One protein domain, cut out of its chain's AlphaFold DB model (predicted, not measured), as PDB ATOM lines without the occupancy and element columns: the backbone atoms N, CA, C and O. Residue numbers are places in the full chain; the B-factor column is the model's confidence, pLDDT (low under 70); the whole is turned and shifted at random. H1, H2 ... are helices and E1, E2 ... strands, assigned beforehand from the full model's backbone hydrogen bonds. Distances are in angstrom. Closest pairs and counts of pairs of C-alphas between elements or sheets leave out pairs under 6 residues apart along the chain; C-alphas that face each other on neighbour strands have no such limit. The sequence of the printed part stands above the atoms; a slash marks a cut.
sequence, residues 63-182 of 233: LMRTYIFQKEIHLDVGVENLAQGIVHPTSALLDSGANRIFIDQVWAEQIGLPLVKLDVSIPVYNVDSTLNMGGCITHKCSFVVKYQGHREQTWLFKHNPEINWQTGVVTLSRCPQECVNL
ATOM      1  N   LEU A  63      26.423  -3.414 -22.138       61.81
ATOM      2  CA  LEU A  63      27.864  -3.180 -22.225       61.81
ATOM      3  C   LEU A  63      28.559  -3.947 -21.093       61.81
ATOM      4  O   LEU A  63      28.088  -3.914 -19.956       61.81
ATOM      5  N   MET A  64      29.662  -4.614 -21.407       62.03
ATOM      6  CA  MET A  64      30.517  -5.382 -20.508       62.03
ATOM      7  C   MET A  64      31.942  -4.844 -20.639       62.03
ATOM      8  O   MET A  64      32.396  -4.521 -21.733       62.03
ATOM      9  N   ARG A  65      32.655  -4.655 -19.532       60.16
ATOM     10  CA  ARG A  65      33.985  -4.041 -19.574       60.16
ATOM     11  C   ARG A  65      35.063  -5.060 -19.941       60.16
ATOM     12  O   ARG A  65      35.254  -6.027 -19.224       60.16
ATOM     13  N   THR A  66      35.841  -4.767 -20.983       49.09
ATOM     14  CA  THR A  66      37.124  -5.417 -21.310       49.09
ATOM     15  C   THR A  66      38.280  -4.500 -20.901       49.09
ATOM     16  O   THR A  66      38.926  -3.865 -21.728       49.09
ATOM     17  N   TYR A  67      38.520  -4.360 -19.598       51.50
ATOM     18  CA  TYR A  67      39.703  -3.669 -19.079       51.50
ATOM     19  C   TYR A  67      40.373  -4.599 -18.075       51.50
ATOM     20  O   TYR A  67      39.716  -5.042 -17.137       51.50
ATOM     21  N   ILE A  68      41.655  -4.909 -18.277       50.94
ATOM     22  CA  ILE A  68      42.420  -5.769 -17.368       50.94
ATOM     23  C   ILE A  68      42.669  -4.960 -16.093       50.94
ATOM     24  O   ILE A  68      43.554  -4.104 -16.042       50.94
ATOM     25  N   PHE A  69      41.848  -5.173 -15.069       55.69
ATOM     26  CA  PHE A  69      42.142  -4.645 -13.746       55.69
ATOM     27  C   PHE A  69      43.370  -5.361 -13.185       55.69
ATOM     28  O   PHE A  69      43.524  -6.567 -13.345       55.69
ATOM     29  N   GLN A  70      44.224  -4.638 -12.456       57.34
ATOM     30  CA  GLN A  70      45.311  -5.279 -11.703       57.34
ATOM     31  C   GLN A  70      44.782  -6.227 -10.609       57.34
ATOM     32  O   GLN A  70      45.538  -7.054 -10.106       57.34
ATOM     33  N   LYS A  71      43.495  -6.112 -10.236       70.06
ATOM     34  CA  LYS A  71      42.825  -6.978  -9.266       70.06
ATOM     35  C   LYS A  71      41.307  -6.978  -9.475       70.06
ATOM     36  O   LYS A  71      40.669  -5.935  -9.359       70.06
ATOM     37  N   GLU A  72      40.743  -8.144  -9.759       85.62
ATOM     38  CA  GLU A  72      39.297  -8.385  -9.756       85.62
ATOM     39  C   GLU A  72      38.844  -8.793  -8.351       85.62
ATOM     40  O   GLU A  72      39.546  -9.532  -7.656       85.62
ATOM     41  N   ILE A  73      37.678  -8.312  -7.919       89.12
ATOM     42  CA  ILE A  73      37.104  -8.692  -6.625       89.12
ATOM     43  C   ILE A  73      36.088  -9.794  -6.862       89.12
ATOM     44  O   ILE A  73      35.083  -9.589  -7.538       89.12
ATOM     45  N   HIS A  74      36.360 -10.948  -6.269       90.88
ATOM     46  CA  HIS A  74      35.471 -12.092  -6.282       90.88
ATOM     47  C   HIS A  74      34.864 -12.301  -4.899       90.88
ATOM     48  O   HIS A  74      35.509 -12.055  -3.879       90.88
ATOM     49  N   LEU A  75      33.611 -12.740  -4.883       91.75
ATOM     50  CA  LEU A  75      32.847 -13.022  -3.679       91.75
ATOM     51  C   LEU A  75      32.482 -14.499  -3.656       91.75
ATOM     52  O   LEU A  75      31.864 -14.993  -4.599       91.75
ATOM     53  N   ASP A  76      32.799 -15.170  -2.554       93.62
ATOM     54  CA  ASP A  76      32.324 -16.526  -2.300       93.62
ATOM     55  C   ASP A  76      30.846 -16.466  -1.907       93.62
ATOM     56  O   ASP A  76      30.484 -16.090  -0.787       93.62
ATOM     57  N   VAL A  77      29.976 -16.797  -2.859       93.25
ATOM     58  CA  VAL A  77      28.522 -16.723  -2.707       93.25
ATOM     59  C   VAL A  77      27.889 -18.103  -2.843       93.25
ATOM     60  O   VAL A  77      28.430 -19.003  -3.479       93.25
ATOM     61  N   GLY A  78      26.706 -18.275  -2.264       95.06
ATOM     62  CA  GLY A  78      25.850 -19.430  -2.518       95.06
ATOM     63  C   GLY A  78      24.701 -19.054  -3.442       95.06
ATOM     64  O   GLY A  78      23.941 -18.148  -3.122       95.06
ATOM     65  N   VAL A  79      24.521 -19.757  -4.554       94.31
ATOM     66  CA  VAL A  79      23.340 -19.606  -5.413       94.31
ATOM     67  C   VAL A  79      22.322 -20.668  -5.035       94.31
ATOM     68  O   VAL A  79      22.583 -21.865  -5.137       94.31
ATOM     69  N   GLU A  80      21.163 -20.236  -4.559       92.88
ATOM     70  CA  GLU A  80      20.066 -21.116  -4.180       92.88
ATOM     71  C   GLU A  80      19.156 -21.391  -5.378       92.88
ATOM     72  O   GLU A  80      18.530 -20.479  -5.933       92.88
ATOM     73  N   ASN A  81      19.051 -22.672  -5.731       88.31
ATOM     74  CA  ASN A  81      18.042 -23.171  -6.645       88.31
ATOM     75  C   ASN A  81      16.712 -23.308  -5.894       88.31
ATOM     76  O   ASN A  81      16.509 -24.254  -5.136       88.31
ATOM     77  N   LEU A  82      15.787 -22.375  -6.127       81.81
ATOM     78  CA  LEU A  82      14.484 -22.354  -5.454       81.81
ATOM     79  C   LEU A  82      13.608 -23.575  -5.770       81.81
ATOM     80  O   LEU A  82      12.759 -23.926  -4.958       81.81
ATOM     81  N   ALA A  83      13.810 -24.228  -6.918       80.00
ATOM     82  CA  ALA A  83      13.046 -25.418  -7.282       80.00
ATOM     83  C   ALA A  83      13.470 -26.650  -6.466       80.00
ATOM     84  O   ALA A  83      12.651 -27.527  -6.206       80.00
ATOM     85  N   GLN A  84      14.740 -26.712  -6.058       80.88
ATOM     86  CA  GLN A  84      15.321 -27.864  -5.360       80.88
ATOM     87  C   GLN A  84      15.624 -27.584  -3.879       80.88
ATOM     88  O   GLN A  84      15.850 -28.516  -3.113       80.88
ATOM     89  N   GLY A  85      15.665 -26.313  -3.469       83.94
ATOM     90  CA  GLY A  85      16.097 -25.891  -2.133       83.94
ATOM     91  C   GLY A  85      17.598 -26.079  -1.871       83.94
ATOM     92  O   GLY A  85      18.034 -25.988  -0.724       83.94
ATOM     93  N   ILE A  86      18.394 -26.354  -2.911       89.62
ATOM     94  CA  ILE A  86      19.836 -26.615  -2.816       89.62
ATOM     95  C   ILE A  86      20.611 -25.313  -3.030       89.62
ATOM     96  O   ILE A  86      20.254 -24.493  -3.876       89.62
ATOM     97  N   VAL A  87      21.682 -25.118  -2.256       94.44
ATOM     98  CA  VAL A  87      22.609 -23.989  -2.399       94.44
ATOM     99  C   VAL A  87      23.908 -24.477  -3.028       94.44
ATOM    100  O   VAL A  87      24.554 -25.375  -2.492       94.44
ATOM    101  N   HIS A  88      24.308 -23.846  -4.126       95.81
ATOM    102  CA  HIS A  88      25.531 -24.151  -4.859       95.81
ATOM    103  C   HIS A  88      26.567 -23.045  -4.615       95.81
ATOM    104  O   HIS A  88      26.311 -21.894  -4.981       95.81
ATOM    105  N   PRO A  89      27.711 -23.341  -3.973       96.12
ATOM    106  CA  PRO A  89      28.764 -22.354  -3.772       96.12
ATOM    107  C   PRO A  89      29.440 -22.013  -5.103       96.12
ATOM    108  O   PRO A  89      29.671 -22.891  -5.935       96.12
ATOM    109  N   THR A  90      29.765 -20.740  -5.301       95.75
ATOM    110  CA  THR A  90      30.520 -20.264  -6.460       95.75
ATOM    111  C   THR A  90      31.256 -18.966  -6.142       95.75
ATOM    112  O   THR A  90      30.889 -18.235  -5.221       95.75
ATOM    113  N   SER A  91      32.283 -18.681  -6.933       94.12
ATOM    114  CA  SER A  91      32.994 -17.409  -6.917       94.12
ATOM    115  C   SER A  91      32.333 -16.462  -7.920       94.12
ATOM    116  O   SER A  91      32.288 -16.752  -9.115       94.12
ATOM    117  N   ALA A  92      31.779 -15.348  -7.439       92.38
ATOM    118  CA  ALA A  92      31.079 -14.364  -8.264       92.38
ATOM    119  C   ALA A  92      31.885 -13.069  -8.394       92.38
ATOM    120  O   ALA A  92      32.311 -12.492  -7.392       92.38
ATOM    121  N   LEU A  93      32.039 -12.576  -9.623       91.06
ATOM    122  CA  LEU A  93      32.688 -11.296  -9.893       91.06
ATOM    123  C   LEU A  93      31.830 -10.132  -9.376       91.06
ATOM    124  O   LEU A  93      30.648 -10.008  -9.709       91.06
ATOM    125  N   LEU A  94      32.446  -9.245  -8.598       89.56
ATOM    126  CA  LEU A  94      31.844  -7.988  -8.184       89.56
ATOM    127  C   LEU A  94      32.112  -6.900  -9.233       89.56
ATOM    128  O   LEU A  94      33.187  -6.303  -9.258       89.56
ATOM    129  N   ASP A  95      31.106  -6.606 -10.057       84.88
ATOM    130  CA  ASP A  95      31.190  -5.586 -11.107       84.88
ATOM    131  C   ASP A  95      30.130  -4.489 -10.919       84.88
ATOM    132  O   ASP A  95      28.946  -4.675 -11.206       84.88
ATOM    133  N   SER A  96      30.557  -3.316 -10.446       80.62
ATOM    134  CA  SER A  96      29.690  -2.136 -10.321       80.62
ATOM    135  C   SER A  96      29.363  -1.472 -11.663       80.62
ATOM    136  O   SER A  96      28.473  -0.623 -11.720       80.62
ATOM    137  N   GLY A  97      30.069  -1.839 -12.737       78.00
ATOM    138  CA  GLY A  97      29.798  -1.392 -14.102       78.00
ATOM    139  C   GLY A  97      28.707  -2.202 -14.806       78.00
ATOM    140  O   GLY A  97      28.236  -1.786 -15.866       78.00
ATOM    141  N   ALA A  98      28.282  -3.326 -14.231       77.56
ATOM    142  CA  ALA A  98      27.242  -4.163 -14.800       77.56
ATOM    143  C   ALA A  98      25.843  -3.572 -14.551       77.56
ATOM    144  O   ALA A  98      25.420  -3.339 -13.420       77.56
ATOM    145  N   ASN A  99      25.063  -3.402 -15.623       76.25
ATOM    146  CA  ASN A  99      23.673  -2.934 -15.518       76.25
ATOM    147  C   ASN A  99      22.732  -3.962 -14.859       76.25
ATOM    148  O   ASN A  99      21.622  -3.617 -14.451       76.25
ATOM    149  N   ARG A 100      23.116  -5.244 -14.854       83.31
ATOM    150  CA  ARG A 100      22.321  -6.380 -14.366       83.31
ATOM    151  C   ARG A 100      23.241  -7.435 -13.757       83.31
ATOM    152  O   ARG A 100      24.453  -7.365 -13.900       83.31
ATOM    153  N   ILE A 101      22.629  -8.419 -13.109       87.31
ATOM    154  CA  ILE A 101      23.307  -9.620 -12.625       87.31
ATOM    155  C   ILE A 101      23.291 -10.657 -13.746       87.31
ATOM    156  O   ILE A 101      22.247 -10.881 -14.366       87.31
ATOM    157  N   PHE A 102      24.441 -11.276 -13.987       89.69
ATOM    158  CA  PHE A 102      24.617 -12.329 -14.977       89.69
ATOM    159  C   PHE A 102      25.066 -13.612 -14.287       89.69
ATOM    160  O   PHE A 102      25.665 -13.581 -13.214       89.69
ATOM    161  N   ILE A 103      24.750 -14.732 -14.916       92.12
ATOM    162  CA  ILE A 103      25.143 -16.066 -14.489       92.12
ATOM    163  C   ILE A 103      25.574 -16.824 -15.737       92.12
ATOM    164  O   ILE A 103      24.966 -16.653 -16.798       92.12
ATOM    165  N   ASP A 104      26.638 -17.612 -15.619       92.19
ATOM    166  CA  ASP A 104      27.083 -18.467 -16.711       92.19
ATOM    167  C   ASP A 104      25.995 -19.496 -17.046       92.19
ATOM    168  O   ASP A 104      25.439 -20.141 -16.153       92.19
ATOM    169  N   GLN A 105      25.657 -19.617 -18.332       92.25
ATOM    170  CA  GLN A 105      24.557 -20.477 -18.762       92.25
ATOM    171  C   GLN A 105      24.881 -21.952 -18.510       92.25
ATOM    172  O   GLN A 105      24.030 -22.674 -17.996       92.25
ATOM    173  N   VAL A 106      26.103 -22.383 -18.838       92.69
ATOM    174  CA  VAL A 106      26.521 -23.782 -18.686       92.69
ATOM    175  C   VAL A 106      26.467 -24.177 -17.215       92.69
ATOM    176  O   VAL A 106      25.912 -25.215 -16.861       92.69
ATOM    177  N   TRP A 107      26.972 -23.318 -16.337       95.44
ATOM    178  CA  TRP A 107      26.912 -23.532 -14.901       95.44
ATOM    179  C   TRP A 107      25.472 -23.535 -14.371       95.44
ATOM    180  O   TRP A 107      25.118 -24.407 -13.579       95.44
ATOM    181  N   ALA A 108      24.616 -22.618 -14.833       95.00
ATOM    182  CA  ALA A 108      23.205 -22.582 -14.451       95.00
ATOM    183  C   ALA A 108      22.457 -23.872 -14.841       95.00
ATOM    184  O   ALA A 108      21.651 -24.371 -14.053       95.00
ATOM    185  N   GLU A 109      22.747 -24.428 -16.022       94.88
ATOM    186  CA  GLU A 109      22.224 -25.726 -16.470       94.88
ATOM    187  C   GLU A 109      22.732 -26.868 -15.582       94.88
ATOM    188  O   GLU A 109      21.941 -27.700 -15.138       94.88
ATOM    189  N   GLN A 110      24.031 -26.879 -15.260       94.94
ATOM    190  CA  GLN A 110      24.651 -27.903 -14.410       94.94
ATOM    191  C   GLN A 110      24.034 -27.974 -13.011       94.94
ATOM    192  O   GLN A 110      23.831 -29.067 -12.484       94.94
ATOM    193  N   ILE A 111      23.718 -26.825 -12.408       94.50
ATOM    194  CA  ILE A 111      23.072 -26.770 -11.087       94.50
ATOM    195  C   ILE A 111      21.537 -26.859 -11.164       94.50
ATOM    196  O   ILE A 111      20.846 -26.713 -10.154       94.50
ATOM    197  N   GLY A 112      20.986 -27.076 -12.363       93.69
ATOM    198  CA  GLY A 112      19.558 -27.292 -12.581       93.69
ATOM    199  C   GLY A 112      18.685 -26.058 -12.348       93.69
ATOM    200  O   GLY A 112      17.528 -26.211 -11.941       93.69
ATOM    201  N   LEU A 113      19.202 -24.841 -12.558       94.00
ATOM    202  CA  LEU A 113      18.366 -23.642 -12.470       94.00
ATOM    203  C   LEU A 113      17.276 -23.663 -13.554       94.00
ATOM    204  O   LEU A 113      17.539 -24.045 -14.696       94.00
ATOM    205  N   PRO A 114      16.054 -23.194 -13.243       91.69
ATOM    206  CA  PRO A 114      14.982 -23.102 -14.224       91.69
ATOM    207  C   PRO A 114      15.271 -21.970 -15.222       91.69
ATOM    208  O   PRO A 114      14.937 -20.803 -14.993       91.69
ATOM    209  N   LEU A 115      15.914 -22.322 -16.337       93.69
ATOM    210  CA  LEU A 115      16.175 -21.411 -17.446       93.69
ATOM    211  C   LEU A 115      14.922 -21.242 -18.312       93.69
ATOM    212  O   LEU A 115      14.317 -22.207 -18.772       93.69
ATOM    213  N   VAL A 116      14.556 -19.991 -18.580       94.94
ATOM    214  CA  VAL A 116      13.464 -19.619 -19.485       94.94
ATOM    215  C   VAL A 116      14.064 -18.921 -20.695       94.94
ATOM    216  O   VAL A 116      14.700 -17.874 -20.557       94.94
ATOM    217  N   LYS A 117      13.857 -19.488 -21.884       95.31
ATOM    218  CA  LYS A 117      14.333 -18.900 -23.139       95.31
ATOM    219  C   LYS A 117      13.663 -17.546 -23.389       95.31
ATOM    220  O   LYS A 117      12.481 -17.365 -23.105       95.31
ATOM    221  N   LEU A 118      14.436 -16.588 -23.883       93.62
ATOM    222  CA  LEU A 118      13.946 -15.282 -24.308       93.62
ATOM    223  C   LEU A 118      13.442 -15.361 -25.752       93.62
ATOM    224  O   LEU A 118      14.094 -15.969 -26.600       93.62
ATOM    225  N   ASP A 119      12.336 -14.677 -26.045       93.00
ATOM    226  CA  ASP A 119      11.808 -14.569 -27.416       93.00
ATOM    227  C   ASP A 119      12.763 -13.800 -28.338       93.00
ATOM    228  O   ASP A 119      12.846 -14.060 -29.538       93.00
ATOM    229  N   VAL A 120      13.518 -12.861 -27.758       91.69
ATOM    230  CA  VAL A 120      14.547 -12.073 -28.436       91.69
ATOM    231  C   VAL A 120      15.830 -12.132 -27.615       91.69
ATOM    232  O   VAL A 120      15.851 -11.723 -26.452       91.69
ATOM    233  N   SER A 121      16.911 -12.621 -28.225       93.00
ATOM    234  CA  SER A 121      18.233 -12.645 -27.598       93.00
ATOM    235  C   SER A 121      18.767 -11.230 -27.381       93.00
ATOM    236  O   SER A 121      18.616 -10.366 -28.246       93.00
ATOM    237  N   ILE A 122      19.445 -11.006 -26.259       90.69
ATOM    238  CA  ILE A 122      20.018  -9.702 -25.920       90.69
ATOM    239  C   ILE A 122      21.506  -9.719 -26.288       90.69
ATOM    240  O   ILE A 122      22.263 -10.473 -25.672       90.69
ATOM    241  N   PRO A 123      21.956  -8.903 -27.254       88.12
ATOM    242  CA  PRO A 123      23.370  -8.815 -27.577       88.12
ATOM    243  C   PRO A 123      24.140  -8.155 -26.428       88.12
ATOM    244  O   PRO A 123      23.759  -7.090 -25.920       88.12
ATOM    245  N   VAL A 124      25.233  -8.804 -26.034       84.19
ATOM    246  CA  VAL A 124      26.200  -8.280 -25.069       84.19
ATOM    247  C   VAL A 124      27.387  -7.751 -25.855       84.19
ATOM    248  O   VAL A 124      27.946  -8.456 -26.692       84.19
ATOM    249  N   TYR A 125      27.748  -6.504 -25.599       82.25
ATOM    250  CA  TYR A 125      28.880  -5.840 -26.217       82.25
ATOM    251  C   TYR A 125      29.943  -5.561 -25.169       82.25
ATOM    252  O   TYR A 125      29.623  -5.237 -24.032       82.25
ATOM    253  N   ASN A 126      31.197  -5.629 -25.568       78.44
ATOM    254  CA  ASN A 126      32.326  -5.140 -24.805       78.44
ATOM    255  C   ASN A 126      32.344  -3.595 -24.779       78.44
ATOM    256  O   ASN A 126      31.610  -2.928 -25.514       78.44
ATOM    257  N   VAL A 127      33.200  -2.994 -23.944       72.00
ATOM    258  CA  VAL A 127      33.346  -1.524 -23.844       72.00
ATOM    259  C   VAL A 127      33.892  -0.915 -25.137       72.00
ATOM    260  O   VAL A 127      33.546   0.215 -25.472       72.00
ATOM    261  N   ASP A 128      34.668  -1.675 -25.903       78.38
ATOM    262  CA  ASP A 128      35.117  -1.311 -27.254       78.38
ATOM    263  C   ASP A 128      34.023  -1.477 -28.332       78.38
ATOM    264  O   ASP A 128      34.285  -1.304 -29.519       78.38
ATOM    265  N   SER A 129      32.782  -1.772 -27.926       77.88
ATOM    266  CA  SER A 129      31.616  -2.017 -28.788       77.88
ATOM    267  C   SER A 129      31.686  -3.282 -29.655       77.88
ATOM    268  O   SER A 129      30.794  -3.490 -30.483       77.88
ATOM    269  N   THR A 130      32.679  -4.153 -29.461       82.25
ATOM    270  CA  THR A 130      32.689  -5.495 -30.071       82.25
ATOM    271  C   THR A 130      31.667  -6.406 -29.390       82.25
ATOM    272  O   THR A 130      31.238  -6.128 -28.274       82.25
ATOM    273  N   LEU A 131      31.217  -7.478 -30.047       82.44
ATOM    274  CA  LEU A 131      30.367  -8.469 -29.380       82.44
ATOM    275  C   LEU A 131      31.180  -9.224 -28.326       82.44
ATOM    276  O   LEU A 131      32.333  -9.585 -28.556       82.44
ATOM    277  N   ASN A 132      30.557  -9.485 -27.182       83.88
ATOM    278  CA  ASN A 132      31.136 -10.347 -26.166       83.88
ATOM    279  C   ASN A 132      31.390 -11.749 -26.748       83.88
ATOM    280  O   ASN A 132      30.519 -12.298 -27.426       83.88
ATOM    281  N   MET A 133      32.538 -12.360 -26.436       80.62
ATOM    282  CA  MET A 133      32.870 -13.710 -26.921       80.62
ATOM    283  C   MET A 133      31.900 -14.776 -26.401       80.62
ATOM    284  O   MET A 133      31.646 -15.761 -27.083       80.62
ATOM    285  N   GLY A 134      31.308 -14.552 -25.222       77.50
ATOM    286  CA  GLY A 134      30.243 -15.402 -24.679       77.50
ATOM    287  C   GLY A 134      28.908 -15.296 -25.430       77.50
ATOM    288  O   GLY A 134      27.947 -15.969 -25.067       77.50
ATOM    289  N   GLY A 135      28.823 -14.453 -26.463       87.62
ATOM    290  CA  GLY A 135      27.645 -14.298 -27.306       87.62
ATOM    291  C   GLY A 135      26.515 -13.494 -26.660       87.62
ATOM    292  O   GLY A 135      26.713 -12.644 -25.786       87.62
ATOM    293  N   CYS A 136      25.301 -13.732 -27.155       89.75
ATOM    294  CA  CYS A 136      24.084 -13.082 -26.680       89.75
ATOM    295  C   CYS A 136      23.518 -13.787 -25.442       89.75
ATOM    296  O   CYS A 136      23.595 -15.006 -25.311       89.75
ATOM    297  N   ILE A 137      22.816 -13.039 -24.595       91.94
ATOM    298  CA  ILE A 137      21.980 -13.623 -23.544       91.94
ATOM    299  C   ILE A 137      20.722 -14.184 -24.203       91.94
ATOM    300  O   ILE A 137      19.951 -13.450 -24.830       91.94
ATOM    301  N   THR A 138      20.513 -15.486 -24.054       94.00
ATOM    302  CA  THR A 138      19.404 -16.224 -24.678       94.00
ATOM    303  C   THR A 138      18.361 -16.700 -23.671       94.00
ATOM    304  O   THR A 138      17.227 -16.974 -24.058       94.00
ATOM    305  N   HIS A 139      18.713 -16.755 -22.387       94.69
ATOM    306  CA  HIS A 139      17.856 -17.237 -21.310       94.69
ATOM    307  C   HIS A 139      17.815 -16.241 -20.150       94.69
ATOM    308  O   HIS A 139      18.734 -15.452 -19.938       94.69
ATOM    309  N   LYS A 140      16.732 -16.303 -19.378       93.50
ATOM    310  CA  LYS A 140      16.596 -15.667 -18.066       93.50
ATOM    311  C   LYS A 140      16.320 -16.734 -17.016       93.50
ATOM    312  O   LYS A 140      15.703 -17.753 -17.314       93.50
ATOM    313  N   CYS A 141      16.715 -16.472 -15.781       91.44
ATOM    314  CA  CYS A 141      16.351 -17.298 -14.639       91.44
ATOM    315  C   CYS A 141      16.183 -16.438 -13.387       91.44
ATOM    316  O   CYS A 141      16.597 -15.275 -13.347       91.44
ATOM    317  N   SER A 142      15.555 -17.028 -12.375       89.19
ATOM    318  CA  SER A 142      15.446 -16.460 -11.037       89.19
ATOM    319  C   SER A 142      16.188 -17.362 -10.068       89.19
ATOM    320  O   SER A 142      15.988 -18.575 -10.065       89.19
ATOM    321  N   PHE A 143      17.027 -16.760  -9.238       90.06
ATOM    322  CA  PHE A 143      17.766 -17.433  -8.183       90.06
ATOM    323  C   PHE A 143      17.964 -16.469  -7.019       90.06
ATOM    324  O   PHE A 143      17.784 -15.255  -7.158       90.06
ATOM    325  N   VAL A 144      18.323 -17.016  -5.865       90.44
ATOM    326  CA  VAL A 144      18.627 -16.233  -4.666       90.44
ATOM    327  C   VAL A 144      20.101 -16.392  -4.337       90.44
ATOM    328  O   VAL A 144      20.632 -17.498  -4.376       90.44
ATOM    329  N   VAL A 145      20.764 -15.289  -4.008       91.50
ATOM    330  CA  VAL A 145      22.169 -15.276  -3.606       91.50
ATOM    331  C   VAL A 145      22.255 -15.239  -2.085       91.50
ATOM    332  O   VAL A 145      21.605 -14.421  -1.431       91.50
ATOM    333  N   LYS A 146      23.075 -16.127  -1.524       92.12
ATOM    334  CA  LYS A 146      23.483 -16.146  -0.125       92.12
ATOM    335  C   LYS A 146      24.894 -15.609   0.018       92.12
ATOM    336  O   LYS A 146      25.813 -16.120  -0.615       92.12
ATOM    337  N   TYR A 147      25.064 -14.613   0.875       91.00
ATOM    338  CA  TYR A 147      26.367 -14.016   1.152       91.00
ATOM    339  C   TYR A 147      26.372 -13.384   2.546       91.00
ATOM    340  O   TYR A 147      25.469 -12.618   2.865       91.00
ATOM    341  N   GLN A 148      27.352 -13.734   3.387       88.00
ATOM    342  CA  GLN A 148      27.523 -13.195   4.751       88.00
ATOM    343  C   GLN A 148      26.220 -13.127   5.588       88.00
ATOM    344  O   GLN A 148      25.948 -12.140   6.260       88.00
ATOM    345  N   GLY A 149      25.381 -14.170   5.536       85.44
ATOM    346  CA  GLY A 149      24.111 -14.230   6.282       85.44
ATOM    347  C   GLY A 149      22.915 -13.543   5.607       85.44
ATOM    348  O   GLY A 149      21.792 -13.662   6.091       85.44
ATOM    349  N   HIS A 150      23.118 -12.890   4.463       87.19
ATOM    350  CA  HIS A 150      22.051 -12.338   3.629       87.19
ATOM    351  C   HIS A 150      21.556 -13.366   2.612       87.19
ATOM    352  O   HIS A 150      22.315 -14.237   2.190       87.19
ATOM    353  N   ARG A 151      20.282 -13.254   2.213       87.31
ATOM    354  CA  ARG A 151      19.603 -14.135   1.249       87.31
ATOM    355  C   ARG A 151      18.684 -13.300   0.348       87.31
ATOM    356  O   ARG A 151      17.539 -13.052   0.717       87.31
ATOM    357  N   GLU A 152      19.180 -12.832  -0.798       86.00
ATOM    358  CA  GLU A 152      18.475 -11.862  -1.662       86.00
ATOM    359  C   GLU A 152      18.804 -12.047  -3.159       86.00
ATOM    360  O   GLU A 152      19.802 -12.667  -3.514       86.00
ATOM    361  N   GLN A 153      17.966 -11.513  -4.060       77.12
ATOM    362  CA  GLN A 153      18.180 -11.587  -5.520       77.12
ATOM    363  C   GLN A 153      19.019 -10.416  -6.065       77.12
ATOM    364  O   GLN A 153      19.753 -10.577  -7.034       77.12
ATOM    365  N   THR A 154      18.941  -9.237  -5.442       73.50
ATOM    366  CA  THR A 154      19.736  -8.049  -5.784       73.50
ATOM    367  C   THR A 154      20.218  -7.391  -4.499       73.50
ATOM    368  O   THR A 154      19.417  -7.098  -3.619       73.50
ATOM    369  N   TRP A 155      21.527  -7.169  -4.375       75.69
ATOM    370  CA  TRP A 155      22.108  -6.805  -3.078       75.69
ATOM    371  C   TRP A 155      23.028  -5.574  -3.141       75.69
ATOM    372  O   TRP A 155      23.014  -4.753  -2.228       75.69
ATOM    373  N   LEU A 156      23.766  -5.357  -4.236       77.06
ATOM    374  CA  LEU A 156      24.872  -4.393  -4.226       77.06
ATOM    375  C   LEU A 156      24.462  -2.945  -3.890       77.06
ATOM    376  O   LEU A 156      25.041  -2.329  -2.999       77.06
ATOM    377  N   PHE A 157      23.425  -2.418  -4.548       76.25
ATOM    378  CA  PHE A 157      22.918  -1.068  -4.265       76.25
ATOM    379  C   PHE A 157      22.195  -0.966  -2.919       76.25
ATOM    380  O   PHE A 157      22.247   0.081  -2.281       76.25
ATOM    381  N   LYS A 158      21.526  -2.043  -2.486       83.00
ATOM    382  CA  LYS A 158      20.731  -2.063  -1.251       83.00
ATOM    383  C   LYS A 158      21.624  -2.019  -0.014       83.00
ATOM    384  O   LYS A 158      21.352  -1.261   0.910       83.00
ATOM    385  N   HIS A 159      22.683  -2.825  -0.006       86.50
ATOM    386  CA  HIS A 159      23.588  -2.936   1.142       86.50
ATOM    387  C   HIS A 159      24.709  -1.913   1.131       86.50
ATOM    388  O   HIS A 159      25.310  -1.691   2.177       86.50
ATOM    389  N   ASN A 160      24.992  -1.311  -0.033       88.62
ATOM    390  CA  ASN A 160      26.057  -0.331  -0.221       88.62
ATOM    391  C   ASN A 160      27.338  -0.763   0.521       88.62
ATOM    392  O   ASN A 160      27.691  -0.138   1.524       88.62
ATOM    393  N   PRO A 161      27.998  -1.859   0.112       90.31
ATOM    394  CA  PRO A 161      29.085  -2.449   0.882       90.31
ATOM    395  C   PRO A 161      30.320  -1.546   0.968       90.31
ATOM    396  O   PRO A 161      30.562  -0.682   0.122       90.31
ATOM    397  N   GLU A 162      31.146  -1.785   1.980       91.81
ATOM    398  CA  GLU A 162      32.493  -1.227   2.080       91.81
ATOM    399  C   GLU A 162      33.477  -2.144   1.373       91.81
ATOM    400  O   GLU A 162      33.610  -3.314   1.726       91.81
ATOM    401  N   ILE A 163      34.160  -1.601   0.368       91.00
ATOM    402  CA  ILE A 163      35.120  -2.339  -0.445       91.00
ATOM    403  C   ILE A 163      36.508  -1.783  -0.160       91.00
ATOM    404  O   ILE A 163      36.805  -0.625  -0.465       91.00
ATOM    405  N   ASN A 164      37.377  -2.619   0.400       90.06
ATOM    406  CA  ASN A 164      38.800  -2.326   0.453       90.06
ATOM    407  C   ASN A 164      39.439  -2.790  -0.860       90.06
ATOM    408  O   ASN A 164      39.712  -3.973  -1.043       90.06
ATOM    409  N   TRP A 165      39.700  -1.857  -1.773       88.56
ATOM    410  CA  TRP A 165      40.260  -2.159  -3.097       88.56
ATOM    411  C   TRP A 165      41.684  -2.731  -3.061       88.56
ATOM    412  O   TRP A 165      42.078  -3.443  -3.981       88.56
ATOM    413  N   GLN A 166      42.457  -2.459  -2.005       83.81
ATOM    414  CA  GLN A 166      43.813  -2.998  -1.865       83.81
ATOM    415  C   GLN A 166      43.769  -4.477  -1.476       83.81
ATOM    416  O   GLN A 166      44.423  -5.318  -2.098       83.81
ATOM    417  N   THR A 167      42.968  -4.825  -0.465       88.38
ATOM    418  CA  THR A 167      42.887  -6.202   0.042       88.38
ATOM    419  C   THR A 167      41.891  -7.056  -0.740       88.38
ATOM    420  O   THR A 167      42.121  -8.252  -0.888       88.38
ATOM    421  N   GLY A 168      40.866  -6.446  -1.336       86.44
ATOM    422  CA  GLY A 168      39.718  -7.118  -1.951       86.44
ATOM    423  C   GLY A 168      38.607  -7.459  -0.951       86.44
ATOM    424  O   GLY A 168      37.638  -8.110  -1.323       86.44
ATOM    425  N   VAL A 169      38.734  -7.043   0.315       90.25
ATOM    426  CA  VAL A 169      37.748  -7.353   1.361       90.25
ATOM    427  C   VAL A 169      36.475  -6.535   1.156       90.25
ATOM    428  O   VAL A 169      36.534  -5.314   0.991       90.25
ATOM    429  N   VAL A 170      35.328  -7.213   1.235       90.88
ATOM    430  CA  VAL A 170      33.993  -6.615   1.134       90.88
ATOM    431  C   VAL A 170      33.230  -6.813   2.441       90.88
ATOM    432  O   VAL A 170      33.023  -7.945   2.883       90.88
ATOM    433  N   THR A 171      32.807  -5.704   3.047       91.38
ATOM    434  CA  THR A 171      32.141  -5.665   4.359       91.38
ATOM    435  C   THR A 171      30.735  -5.089   4.243       91.38
ATOM    436  O   THR A 171      30.518  -4.063   3.597       91.38
ATOM    437  N   LEU A 172      29.776  -5.733   4.906       89.12
ATOM    438  CA  LEU A 172      28.372  -5.328   4.953       89.12
ATOM    439  C   LEU A 172      28.038  -4.589   6.263       89.12
ATOM    440  O   LEU A 172      27.210  -5.025   7.057       89.12
ATOM    441  N   SER A 173      28.705  -3.460   6.515       86.94
ATOM    442  CA  SER A 173      28.516  -2.637   7.729       86.94
ATOM    443  C   SER A 173      27.311  -1.689   7.657       86.94
ATOM    444  O   SER A 173      26.898  -1.129   8.671       86.94
ATOM    445  N   ARG A 174      26.734  -1.506   6.462       87.69
ATOM    446  CA  ARG A 174      25.669  -0.530   6.169       87.69
ATOM    447  C   ARG A 174      24.339  -1.174   5.777       87.69
ATOM    448  O   ARG A 174      23.538  -0.567   5.071       87.69
ATOM    449  N   CYS A 175      24.102  -2.402   6.228       87.56
ATOM    450  CA  CYS A 175      22.876  -3.124   5.918       87.56
ATOM    451  C   CYS A 175      21.628  -2.386   6.426       87.56
ATOM    452  O   CYS A 175      21.634  -1.852   7.541       87.56
ATOM    453  N   PRO A 176      20.526  -2.395   5.658       84.94
ATOM    454  CA  PRO A 176      19.251  -1.899   6.149       84.94
ATOM    455  C   PRO A 176      18.734  -2.755   7.315       84.94
ATOM    456  O   PRO A 176      19.060  -3.935   7.451       84.94
ATOM    457  N   GLN A 177      17.874  -2.163   8.149       79.81
ATOM    458  CA  GLN A 177      17.344  -2.802   9.366       79.81
ATOM    459  C   GLN A 177      16.589  -4.111   9.095       79.81
ATOM    460  O   GLN A 177      16.578  -5.013   9.927       79.81
ATOM    461  N   GLU A 178      16.009  -4.249   7.903       79.25
ATOM    462  CA  GLU A 178      15.361  -5.473   7.419       79.25
ATOM    463  C   GLU A 178      16.268  -6.708   7.533       79.25
ATOM    464  O   GLU A 178      15.791  -7.815   7.773       79.25
ATOM    465  N   CYS A 179      17.583  -6.525   7.389       77.94
ATOM    466  CA  CYS A 179      18.548  -7.617   7.381       77.94
ATOM    467  C   CYS A 179      18.865  -8.142   8.780       77.94
ATOM    468  O   CYS A 179      19.131  -9.331   8.942       77.94
ATOM    469  N   VAL A 180      18.775  -7.284   9.798       65.12
ATOM    470  CA  VAL A 180      19.017  -7.647  11.205       65.12
ATOM    471  C   VAL A 180      17.974  -8.667  11.692       65.12
ATOM    472  O   VAL A 180      18.259  -9.501  12.551       65.12
ATOM    473  N   ASN A 181      16.788  -8.679  11.078       55.62
ATOM    474  CA  ASN A 181      15.707  -9.609  11.407       55.62
ATOM    475  C   ASN A 181      15.840 -10.995  10.748       55.62
ATOM    476  O   ASN A 181      15.094 -11.902  11.112       55.62
ATOM    477  N   LEU A 182      16.790 -11.195   9.825       54.50
ATOM    478  CA  LEU A 182      17.018 -12.484   9.149       54.50
ATOM    479  C   LEU A 182      17.993 -13.403   9.911       54.50
ATOM    480  O   LEU A 182      18.113 -14.579   9.578       54.50
TER     481      LEU A 182
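Overview. This is residues 63 to 182 of the 233 residues of an uncharacterized protein of Serpula lacrymans var. lacrymans (strain S7.3) (UniProt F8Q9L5). The domain is two lobes joined by links: a strongly twisted sheet of four strands, E2 E1 E6 E7, and a smaller lobe in which the strand pair E3 and E5 has E4 at one end and the short helix H1 nearby. The long hairpin of E1 and E2 stands between that smaller lobe and the far wing, where H3 only grazes the sheet and the long unnamed stretch of residues 160 to 176 folds back on itself. The printed part has 120 residues, with three named helices and seven named strands in the order E1 E2 H1 E3 E4 E5 E6 E7 H2 H3; both sheets are antiparallel. The class is mixed, helices and strands, though under half of the residues are in named elements. The whole is compact, with a radius of gyration of the C-alphas of 15.6 A, and only just flat, with spans of 40 by 38 by 21 A.

Arrangement. Begin with the larger sheet and look at E1, residues 74 to 81, and E2, residues 86 to 93, an antiparallel hairpin at 151 degrees. N 77 and O 90 are within hydrogen-bond range at 2.9 A, and E2 bends by 51 degrees at residue 90. On the other side of E1 find E6, residues 144 to 147, antiparallel at 141 degrees, where N 146 and O 78 are 2.7 A apart. E6 forms a second hairpin with the edge strand E7, residues 150 to 152, at 159 degrees; N 145 and O 152 are 2.8 A apart. H3, residues 177 to 182, only grazes this sheet with its residues 179 to 182; its closest C-alphas to E7 are those of Cys 179 and His 150, 7.0 A apart. H2, residues 156 to 159, is not on the sheet and is apart from H3. Now turn to E3, residues 116 to 122, and E5, residues 137 to 140, antiparallel at 145 degrees, with N 118 and O 138 at 2.8 A. E3 runs on into E4, residues 124 to 126, at 48 degrees. E4 pairs with no named strand, but residues 63 to 64 pair in parallel with its residues 125 to 126. H1, residues 105 to 110, is only just not on the larger sheet, with 4 pairs of C-alphas within 10 A; its closest C-alphas to E5 are those of Gln 105 and His 139, 7.9 A apart. E3 and E5 are both apart from E1. In H1 every O i to N i+4 pair is within hydrogen-bond range, in H3 0 of 2 are, beside 2 of 3 O i to N i+3 pairs, and H2 is too short for an i+4 pair.

Along the chain. Find C-alpha 74 at (35.471, -12.092, -6.282); from there E1 runs 20.7 A to C-alpha 81 at (18.042, -23.171, -6.645). E2 returns over 21.2 A. E3 spans 13.5 A, E6 9.9 A, E5 7.9 A, E4 6.9 A and E7 6.4 A. H1 spans 8.6 A and H2 5.7 A, while H3 runs 9.7 A to C-alpha 182 at (17.018, -12.484, 9.149).

Size, cuts and confidence. The two C-alphas farthest apart, those of Thr 130 and Asn 181, are 45.0 A apart. The printed part has no cut. The links E2 to H1, 11 residues, and H2 to H3, 17 residues, are long; within the latter, residues 162 to 163 pair antiparallel with 170 to 171. The mean pLDDT of the printed part is 84.9; look for values under 70 at residues 63 to 70 and 180 to 182.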